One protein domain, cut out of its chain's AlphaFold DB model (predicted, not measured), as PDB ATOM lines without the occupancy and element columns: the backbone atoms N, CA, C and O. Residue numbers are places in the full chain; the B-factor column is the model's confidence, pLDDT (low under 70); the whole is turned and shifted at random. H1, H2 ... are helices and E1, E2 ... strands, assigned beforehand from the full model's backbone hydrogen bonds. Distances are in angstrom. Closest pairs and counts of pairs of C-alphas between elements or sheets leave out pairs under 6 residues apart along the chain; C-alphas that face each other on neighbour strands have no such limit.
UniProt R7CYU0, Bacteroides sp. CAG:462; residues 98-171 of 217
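What this domain is: This is residues 98 to 171 of the 217 residues of a protein of Bacteroides sp. CAG:462 (UniProt R7CYU0). A strongly twisted sheet of four antiparallel strands, in the order E3 E2 E1 E4, has a short helix, H1, beyond its E4 edge. The printed part has 74 residues, running H1 E1 E2 E3 E4, mixed in class, under half in named elements. It is compact, with a radius of gyration of the C-alphas of 12.0 A and spans of 33 by 28 by 19 A.

Where its parts are: E1, residues 124 to 131, is 19.6 A long, begins at C-alpha (184.806, 377.854, 211.873) and bends by 57 degrees at residue 127. E2 is residues 141 to 146, 16.1 A; E3 149 to 154, 15.4 A; E4 166 to 170, 12.9 A, ending at C-alpha (188.233, 372.106, 219.717). H1 is residues 100 to 107, 10.6 A.

How they stand to each other: E1, E2 and E3 form a meander, each strand the antiparallel neighbour of the one before; with E4 antiparallel to E1 at 137 degrees, the four make a Greek key. Within hydrogen-bond range are N 127 and O 143, 2.9 A, N 151 and O 144, 2.8 A, and N 128 and O 169, 2.8 A. H1, its O i to N i+4 pairs each within range, only grazes the sheet; its closest C-alpha pair with E4 is Thr 102 and Val 167, 7.9 A.

The domain as a whole: The printed part has no cut; the links H1 to E1 and E3 to E4 are long. No printed residue is under 70 in pLDDT.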
ATOM      1  N   LYS A  98     192.115 377.830 232.539       98.06
ATOM      2  CA  LYS A  98     191.990 377.202 231.212       98.06
ATOM      3  C   LYS A  98     192.581 378.035 230.075       98.06
ATOM      4  O   LYS A  98     192.837 377.464 229.017       98.06
ATOM      5  N   ALA A  99     192.862 379.326 230.271       97.81
ATOM      6  CA  ALA A  99     193.618 380.130 229.309       97.81
ATOM      7  C   ALA A  99     194.997 379.518 229.005       97.81
ATOM      8  O   ALA A  99     195.488 379.641 227.887       97.81
ATOM      9  N   ILE A 100     195.588 378.764 229.944       97.88
ATOM     10  CA  ILE A 100     196.848 378.048 229.700       97.88
ATOM     11  C   ILE A 100     196.751 377.064 228.524       97.88
ATOM     12  O   ILE A 100     197.754 376.792 227.872       97.88
ATOM     13  N   LEU A 101     195.553 376.554 228.204       98.25
ATOM     14  CA  LEU A 101     195.344 375.635 227.085       98.25
ATOM     15  C   LEU A 101     195.714 376.273 225.742       98.25
ATOM     16  O   LEU A 101     196.212 375.571 224.864       98.25
ATOM     17  N   THR A 102     195.509 377.584 225.579       98.00
ATOM     18  CA  THR A 102     195.865 378.283 224.333       98.00
ATOM     19  C   THR A 102     197.380 378.367 224.187       98.00
ATOM     20  O   THR A 102     197.912 378.068 223.125       98.00
ATOM     21  N   ILE A 103     198.083 378.647 225.287       98.12
ATOM     22  CA  ILE A 103     199.550 378.661 225.334       98.12
ATOM     23  C   ILE A 103     200.122 377.258 225.097       98.12
ATOM     24  O   ILE A 103     201.081 377.099 224.346       98.12
ATOM     25  N   LEU A 104     199.527 376.218 225.690       98.06
ATOM     26  CA  LEU A 104     199.939 374.833 225.439       98.06
ATOM     27  C   LEU A 104     199.789 374.461 223.962       98.06
ATOM     28  O   LEU A 104     200.667 373.795 223.418       98.06
ATOM     29  N   TYR A 105     198.716 374.905 223.305       98.25
ATOM     30  CA  TYR A 105     198.528 374.677 221.877       98.25
ATOM     31  C   TYR A 105     199.544 375.448 221.023       98.25
ATOM     32  O   TYR A 105     200.106 374.875 220.094       98.25
ATOM     33  N   GLU A 106     199.843 376.704 221.360       97.75
ATOM     34  CA  GLU A 106     200.875 377.496 220.676       97.75
ATOM     35  C   GLU A 106     202.267 376.858 220.781       97.75
ATOM     36  O   GLU A 106     203.007 376.809 219.797       97.75
ATOM     37  N   LEU A 107     202.625 376.345 221.962       98.31
ATOM     38  CA  LEU A 107     203.924 375.713 222.206       98.31
ATOM     39  C   LEU A 107     204.022 374.301 221.616       98.31
ATOM     40  O   LEU A 107     205.105 373.881 221.202       98.31
ATOM     41  N   PHE A 108     202.911 373.559 221.572       98.19
ATOM     42  CA  PHE A 108     202.879 372.152 221.166       98.19
ATOM     43  C   PHE A 108     201.777 371.849 220.128       98.19
ATOM     44  O   PHE A 108     200.969 370.941 220.341       98.19
ATOM     45  N   PRO A 109     201.758 372.530 218.965       97.00
ATOM     46  CA  PRO A 109     200.630 372.487 218.025       97.00
ATOM     47  C   PRO A 109     200.414 371.123 217.358       97.00
ATOM     48  O   PRO A 109     199.316 370.819 216.906       97.00
ATOM     49  N   ASN A 110     201.458 370.289 217.300       96.44
ATOM     50  CA  ASN A 110     201.413 368.951 216.701       96.44
ATOM     51  C   ASN A 110     201.310 367.831 217.752       96.44
ATOM     52  O   ASN A 110     201.458 366.657 217.412       96.44
ATOM     53  N   SER A 111     201.134 368.171 219.034       97.69
ATOM     54  CA  SER A 111     201.025 367.167 220.093       97.69
ATOM     55  C   SER A 111     199.695 366.419 219.980       97.69
ATOM     56  O   SER A 111     198.646 367.061 219.947       97.69
ATOM     57  N   PRO A 112     199.688 365.073 220.018       96.25
ATOM     58  CA  PRO A 112     198.443 364.307 220.038       96.25
ATOM     59  C   PRO A 112     197.669 364.463 221.360       96.25
ATOM     60  O   PRO A 112     196.535 364.007 221.461       96.25
ATOM     61  N   TYR A 113     198.278 365.088 222.375       95.62
ATOM     62  CA  TYR A 113     197.706 365.266 223.711       95.62
ATOM     63  C   TYR A 113     197.160 366.680 223.959       95.62
ATOM     64  O   TYR A 113     196.626 366.943 225.034       95.62
ATOM     65  N   VAL A 114     197.311 367.602 223.000       97.44
ATOM     66  CA  VAL A 114     196.884 369.001 223.137       97.44
ATOM     67  C   VAL A 114     195.881 369.329 222.039       97.44
ATOM     68  O   VAL A 114     196.183 369.227 220.855       97.44
ATOM     69  N   LEU A 115     194.677 369.737 222.437       98.00
ATOM     70  CA  LEU A 115     193.648 370.184 221.501       98.00
ATOM     71  C   LEU A 115     193.825 371.671 221.178       98.00
ATOM     72  O   LEU A 115     194.154 372.433 222.095       98.00
ATOM     73  N   PRO A 116     193.527 372.106 219.938       98.06
ATOM     74  CA  PRO A 116     193.476 373.522 219.608       98.06
ATOM     75  C   PRO A 116     192.569 374.283 220.571       98.06
ATOM     76  O   PRO A 116     191.460 373.837 220.880       98.06
ATOM     77  N   ALA A 117     193.047 375.421 221.062       98.31
ATOM     78  CA  ALA A 117     192.321 376.255 222.006       98.31
ATOM     79  C   ALA A 117     192.572 377.739 221.727       98.31
ATOM     80  O   ALA A 117     193.698 378.135 221.431       98.31
ATOM     81  N   PHE A 118     191.525 378.554 221.852       98.19
ATOM     82  CA  PHE A 118     191.546 379.974 221.498       98.19
ATOM     83  C   PHE A 118     190.851 380.825 222.569       98.19
ATOM     84  O   PHE A 118     189.832 380.410 223.118       98.19
ATOM     85  N   LEU A 119     191.389 382.017 222.857       97.69
ATOM     86  CA  LEU A 119     190.743 383.009 223.737       97.69
ATOM     87  C   LEU A 119     189.677 383.819 222.993       97.69
ATOM     88  O   LEU A 119     188.665 384.218 223.563       97.69
ATOM     89  N   SER A 120     189.901 384.068 221.703       95.81
ATOM     90  CA  SER A 120     188.914 384.675 220.823       95.81
ATOM     91  C   SER A 120     188.082 383.598 220.136       95.81
ATOM     92  O   SER A 120     188.547 382.489 219.871       95.81
ATOM     93  N   ARG A 121     186.833 383.949 219.831       96.19
ATOM     94  CA  ARG A 121     185.928 383.093 219.066       96.19
ATOM     95  C   ARG A 121     186.549 382.756 217.696       96.19
ATOM     96  O   ARG A 121     186.869 383.692 216.963       96.19
ATOM     97  N   PRO A 122     186.711 381.469 217.342       96.88
ATOM     98  CA  PRO A 122     187.209 381.054 216.030       96.88
ATOM     99  C   PRO A 122     186.222 381.371 214.898       96.88
ATOM    100  O   PRO A 122     185.058 381.660 215.152       96.88
ATOM    101  N   GLN A 123     186.666 381.283 213.640       97.19
ATOM    102  CA  GLN A 123     185.794 381.534 212.482       97.19
ATOM    103  C   GLN A 123     184.925 380.321 212.106       97.19
ATOM    104  O   GLN A 123     183.790 380.502 211.663       97.19
ATOM    105  N   PHE A 124     185.462 379.105 212.259       98.06
ATOM    106  CA  PHE A 124     184.806 377.854 211.873       98.06
ATOM    107  C   PHE A 124     185.146 376.712 212.830       98.06
ATOM    108  O   PHE A 124     186.275 376.635 213.322       98.06
ATOM    109  N   GLY A 125     184.209 375.783 213.009       97.94
ATOM    110  CA  GLY A 125     184.422 374.506 213.692       97.94
ATOM    111  C   GLY A 125     183.527 374.311 214.912       97.94
ATOM    112  O   GLY A 125     182.752 375.185 215.284       97.94
ATOM    113  N   ILE A 126     183.663 373.149 215.549       98.50
ATOM    114  CA  ILE A 126     182.900 372.795 216.749       98.50
ATOM    115  C   ILE A 126     183.819 372.931 217.959       98.50
ATOM    116  O   ILE A 126     184.931 372.392 217.963       98.50
ATOM    117  N   PHE A 127     183.351 373.623 218.993       98.56
ATOM    118  CA  PHE A 127     184.150 373.945 220.169       98.56
ATOM    119  C   PHE A 127     183.400 373.650 221.460       98.56
ATOM    120  O   PHE A 127     182.201 373.882 221.582       98.56
ATOM    121  N   CYS A 128     184.147 373.172 222.449       98.19
ATOM    122  CA  CYS A 128     183.767 373.224 223.847       98.19
ATOM    123  C   CYS A 128     184.124 374.621 224.372       98.19
ATOM    124  O   CYS A 128     185.309 374.963 224.499       98.19
ATOM    125  N   LYS A 129     183.098 375.437 224.625       98.38
ATOM    126  CA  LYS A 129     183.215 376.788 225.176       98.38
ATOM    127  C   LYS A 129     183.169 376.683 226.695       98.38
ATOM    128  O   LYS A 129     182.196 376.181 227.256       98.38
ATOM    129  N   LYS A 130     184.251 377.097 227.354       98.06
ATOM    130  CA  LYS A 130     184.458 376.891 228.795       98.06
ATOM    131  C   LYS A 130     184.960 378.173 229.449       98.06
ATOM    132  O   LYS A 130     185.891 378.757 228.897       98.06
ATOM    133  N   PRO A 131     184.442 378.573 230.614       98.00
ATOM    134  CA  PRO A 131     185.011 379.672 231.375       98.00
ATOM    135  C   PRO A 131     186.493 379.444 231.680       98.00
ATOM    136  O   PRO A 131     186.920 378.301 231.906       98.00
ATOM    137  N   ILE A 132     187.282 380.521 231.706       97.31
ATOM    138  CA  ILE A 132     188.715 380.426 232.022       97.31
ATOM    139  C   ILE A 132     188.940 379.894 233.444       97.31
ATOM    140  O   ILE A 132     189.778 379.012 233.645       97.31
ATOM    141  N   TYR A 133     188.109 380.328 234.390       95.50
ATOM    142  CA  TYR A 133     187.941 379.720 235.703       95.50
ATOM    143  C   TYR A 133     186.646 378.939 235.689       95.50
ATOM    144  O   TYR A 133     185.605 379.495 235.388       95.50
ATOM    145  N   SER A 134     186.709 377.647 235.970       93.00
ATOM    146  CA  SER A 134     185.531 376.864 236.342       93.00
ATOM    147  C   SER A 134     185.971 375.487 236.783       93.00
ATOM    148  O   SER A 134     187.062 375.015 236.435       93.00
ATOM    149  N   ARG A 135     185.085 374.816 237.499       93.00
ATOM    150  CA  ARG A 135     185.261 373.456 237.989       93.00
ATOM    151  C   ARG A 135     184.048 372.648 237.548       93.00
ATOM    152  O   ARG A 135     183.051 373.230 237.130       93.00
ATOM    153  N   GLU A 136     184.137 371.325 237.641       91.31
ATOM    154  CA  GLU A 136     182.925 370.501 237.794       91.31
ATOM    155  C   GLU A 136     181.916 370.605 236.632       91.31
ATOM    156  O   GLU A 136     180.717 370.402 236.797       91.31
ATOM    157  N   GLY A 137     182.403 370.947 235.437       92.75
ATOM    158  CA  GLY A 137     181.562 371.124 234.257       92.75
ATOM    159  C   GLY A 137     180.679 372.371 234.279       92.75
ATOM    160  O   GLY A 137     179.792 372.454 233.441       92.75
ATOM    161  N   HIS A 138     180.894 373.332 235.181       95.88
ATOM    162  CA  HIS A 138     180.082 374.548 235.290       95.88
ATOM    163  C   HIS A 138     180.266 375.504 234.103       95.88
ATOM    164  O   HIS A 138     181.397 375.771 233.673       95.88
ATOM    165  N   ASN A 139     179.134 376.024 233.612       97.25
ATOM    166  CA  ASN A 139     179.012 376.985 232.509       97.25
ATOM    167  C   ASN A 139     179.709 376.539 231.213       97.25
ATOM    168  O   ASN A 139     180.238 377.344 230.450       97.25
ATOM    169  N   VAL A 140     179.740 375.231 230.961       97.62
ATOM    170  CA  VAL A 140     180.310 374.647 229.745       97.62
ATOM    171  C   VAL A 140     179.209 374.458 228.711       97.62
ATOM    172  O   VAL A 140     178.141 373.938 229.023       97.62
ATOM    173  N   SER A 141     179.483 374.827 227.461       97.88
ATOM    174  CA  SER A 141     178.606 374.571 226.314       97.88
ATOM    175  C   SER A 141     179.380 373.976 225.141       97.88
ATOM    176  O   SER A 141     180.610 374.062 225.064       97.88
ATOM    177  N   ILE A 142     178.649 373.371 224.205       98.44
ATOM    178  CA  ILE A 142     179.205 372.946 222.918       98.44
ATOM    179  C   ILE A 142     178.576 373.798 221.836       98.44
ATOM    180  O   ILE A 142     177.354 373.816 221.690       98.44
ATOM    181  N   VAL A 143     179.419 374.478 221.071       98.50
ATOM    182  CA  VAL A 143     179.006 375.410 220.027       98.50
ATOM    183  C   VAL A 143     179.530 374.960 218.670       98.50
ATOM    184  O   VAL A 143     180.641 374.442 218.565       98.50
ATOM    185  N   ASP A 144     178.714 375.125 217.637       98.50
ATOM    186  CA  ASP A 144     179.118 375.038 216.238       98.50
ATOM    187  C   ASP A 144     179.280 376.461 215.714       98.50
ATOM    188  O   ASP A 144     178.381 377.282 215.885       98.50
ATOM    189  N   ILE A 145     180.428 376.774 215.125       98.31
ATOM    190  CA  ILE A 145     180.707 378.109 214.611       98.31
ATOM    191  C   ILE A 145     180.885 378.036 213.100       98.31
ATOM    192  O   ILE A 145     181.715 377.270 212.607       98.31
ATOM    193  N   HIS A 146     180.134 378.872 212.381       97.38
ATOM    194  CA  HIS A 146     180.229 379.037 210.930       97.38
ATOM    195  C   HIS A 146     180.208 380.514 210.557       97.38
ATOM    196  O   HIS A 146     179.247 381.225 210.847       97.38
ATOM    197  N   ASP A 147     181.276 380.975 209.905       96.00
ATOM    198  CA  ASP A 147     181.456 382.375 209.504       96.00
ATOM    199  C   ASP A 147     181.205 383.351 210.666       96.00
ATOM    200  O   ASP A 147     180.386 384.262 210.586       96.00
ATOM    201  N   TRP A 148     181.885 383.104 211.793       94.00
ATOM    202  CA  TRP A 148     181.771 383.866 213.048       94.00
ATOM    203  C   TRP A 148     180.423 383.767 213.785       94.00
ATOM    204  O   TRP A 148     180.316 384.262 214.913       94.00
ATOM    205  N   ASN A 149     179.413 383.111 213.205       96.88
ATOM    206  CA  ASN A 149     178.126 382.877 213.856       96.88
ATOM    207  C   ASN A 149     178.217 381.663 214.774       96.88
ATOM    208  O   ASN A 149     178.660 380.603 214.349       96.88
ATOM    209  N   GLU A 150     177.804 381.836 216.028       97.44
ATOM    210  CA  GLU A 150     177.839 380.803 217.064       97.44
ATOM    211  C   GLU A 150     176.447 380.188 217.231       97.44
ATOM    212  O   GLU A 150     175.498 380.884 217.595       97.44
ATOM    213  N   GLU A 151     176.333 378.885 216.987       98.00
ATOM    214  CA  GLU A 151     175.128 378.095 217.219       98.00
ATOM    215  C   GLU A 151     175.351 377.113 218.371       98.00
ATOM    216  O   GLU A 151     176.326 376.361 218.407       98.00
ATOM    217  N   VAL A 152     174.432 377.086 219.334       98.00
ATOM    218  CA  VAL A 152     174.527 376.193 220.494       98.00
ATOM    219  C   VAL A 152     174.087 374.781 220.100       98.00
ATOM    220  O   VAL A 152     172.933 374.568 219.733       98.00
ATOM    221  N   ARG A 153     174.989 373.796 220.218       97.25
ATOM    222  CA  ARG A 153     174.683 372.363 220.034       97.25
ATOM    223  C   ARG A 153     174.279 371.689 221.335       97.25
ATOM    224  O   ARG A 153     173.327 370.917 221.356       97.25
ATOM    225  N   ILE A 154     175.023 371.970 222.404       96.81
ATOM    226  CA  ILE A 154     174.689 371.563 223.769       96.81
ATOM    227  C   ILE A 154     174.622 372.828 224.605       96.81
ATOM    228  O   ILE A 154     175.577 373.608 224.626       96.81
ATOM    229  N   ALA A 155     173.470 373.018 225.250       97.06
ATOM    230  CA  ALA A 155     173.200 374.163 226.100       97.06
ATOM    231  C   ALA A 155     174.237 374.287 227.213       97.06
ATOM    232  O   ALA A 155     174.776 373.291 227.696       97.06
ATOM    233  N   GLU A 156     174.485 375.529 227.614       97.19
ATOM    234  CA  GLU A 156     175.368 375.818 228.728       97.19
ATOM    235  C   GLU A 156     174.844 375.166 230.012       97.19
ATOM    236  O   GLU A 156     173.664 375.283 230.364       97.19
ATOM    237  N   THR A 157     175.722 374.436 230.689       96.69
ATOM    238  CA  THR A 157     175.445 373.859 232.003       96.69
ATOM    239  C   THR A 157     175.332 374.953 233.062       96.69
ATOM    240  O   THR A 157     175.858 376.053 232.921       96.69
ATOM    241  N   LYS A 158     174.642 374.658 234.165       95.44
ATOM    242  CA  LYS A 158     174.495 375.613 235.270       95.44
ATOM    243  C   LYS A 158     175.833 375.857 235.977       95.44
ATOM    244  O   LYS A 158     176.692 374.977 236.003       95.44
ATOM    245  N   GLY A 159     175.957 377.025 236.591       93.94
ATOM    246  CA  GLY A 159     177.074 377.405 237.446       93.94
ATOM    247  C   GLY A 159     177.214 378.921 237.542       93.94
ATOM    248  O   GLY A 159     176.512 379.656 236.843       93.94
ATOM    249  N   ASP A 160     178.141 379.357 238.387       93.38
ATOM    250  CA  ASP A 160     178.369 380.769 238.722       93.38
ATOM    251  C   ASP A 160     179.677 381.313 238.115       93.38
ATOM    252  O   ASP A 160     180.262 382.266 238.619       93.38
ATOM    253  N   TYR A 161     180.175 380.679 237.049       94.44
ATOM    254  CA  TYR A 161     181.399 381.065 236.346       94.44
ATOM    255  C   TYR A 161     181.101 381.749 235.007       94.44
ATOM    256  O   TYR A 161     180.053 381.533 234.401       94.44
ATOM    257  N   GLY A 162     182.072 382.511 234.488       93.75
ATOM    258  CA  GLY A 162     182.048 383.016 233.109       93.75
ATOM    259  C   GLY A 162     182.231 384.523 232.958       93.75
ATOM    260  O   GLY A 162     182.419 384.989 231.833       93.75
ATOM    261  N   GLU A 163     182.223 385.283 234.055       94.06
ATOM    262  CA  GLU A 163     182.452 386.734 234.027       94.06
ATOM    263  C   GLU A 163     183.849 387.086 233.494       94.06
ATOM    264  O   GLU A 163     184.023 388.070 232.777       94.06
ATOM    265  N   GLU A 164     184.842 386.241 233.772       93.69
ATOM    266  CA  GLU A 164     186.242 386.451 233.402       93.69
ATOM    267  C   GLU A 164     186.565 386.009 231.964       93.69
ATOM    268  O   GLU A 164     187.700 386.132 231.500       93.69
ATOM    269  N   GLY A 165     185.561 385.515 231.236       96.69
ATOM    270  CA  GLY A 165     185.675 385.107 229.843       96.69
ATOM    271  C   GLY A 165     185.877 383.607 229.642       96.69
ATOM    272  O   GLY A 165     185.848 382.799 230.572       96.69
ATOM    273  N   TYR A 166     186.053 383.226 228.374       98.31
ATOM    274  CA  TYR A 166     185.964 381.841 227.916       98.31
ATOM    275  C   TYR A 166     187.160 381.440 227.055       98.31
ATOM    276  O   TYR A 166     187.757 382.260 226.361       98.31
ATOM    277  N   VAL A 167     187.440 380.140 227.043       98.44
ATOM    278  CA  VAL A 167     188.236 379.475 226.013       98.44
ATOM    279  C   VAL A 167     187.331 378.691 225.069       98.44
ATOM    280  O   VAL A 167     186.366 378.056 225.500       98.44
ATOM    281  N   TYR A 168     187.691 378.677 223.790       98.62
ATOM    282  CA  TYR A 168     187.122 377.808 222.765       98.62
ATOM    283  C   TYR A 168     188.123 376.693 222.493       98.62
ATOM    284  O   TYR A 168     189.105 376.909 221.787       98.62
ATOM    285  N   GLN A 169     187.909 375.513 223.074       98.56
ATOM    286  CA  GLN A 169     188.745 374.340 222.806       98.56
ATOM    287  C   GLN A 169     188.062 373.453 221.768       98.56
ATOM    288  O   GLN A 169     186.869 373.192 221.896       98.56
ATOM    289  N   SER A 170     188.786 372.988 220.748       98.25
ATOM    290  CA  SER A 170     188.233 372.106 219.717       98.25
ATOM    291  C   SER A 170     187.510 370.922 220.344       98.25
ATOM    292  O   SER A 170     188.046 370.229 221.208       98.25
ATOM    293  N   TYR A 171     186.274 370.710 219.911       98.00
ATOM    294  CA  TYR A 171     185.446 369.628 220.406       98.00
ATOM    295  C   TYR A 171     185.873 368.302 219.776       98.00
ATOM    296  O   TYR A 171     185.948 368.167 218.554       98.00
TER     297      TYR A 171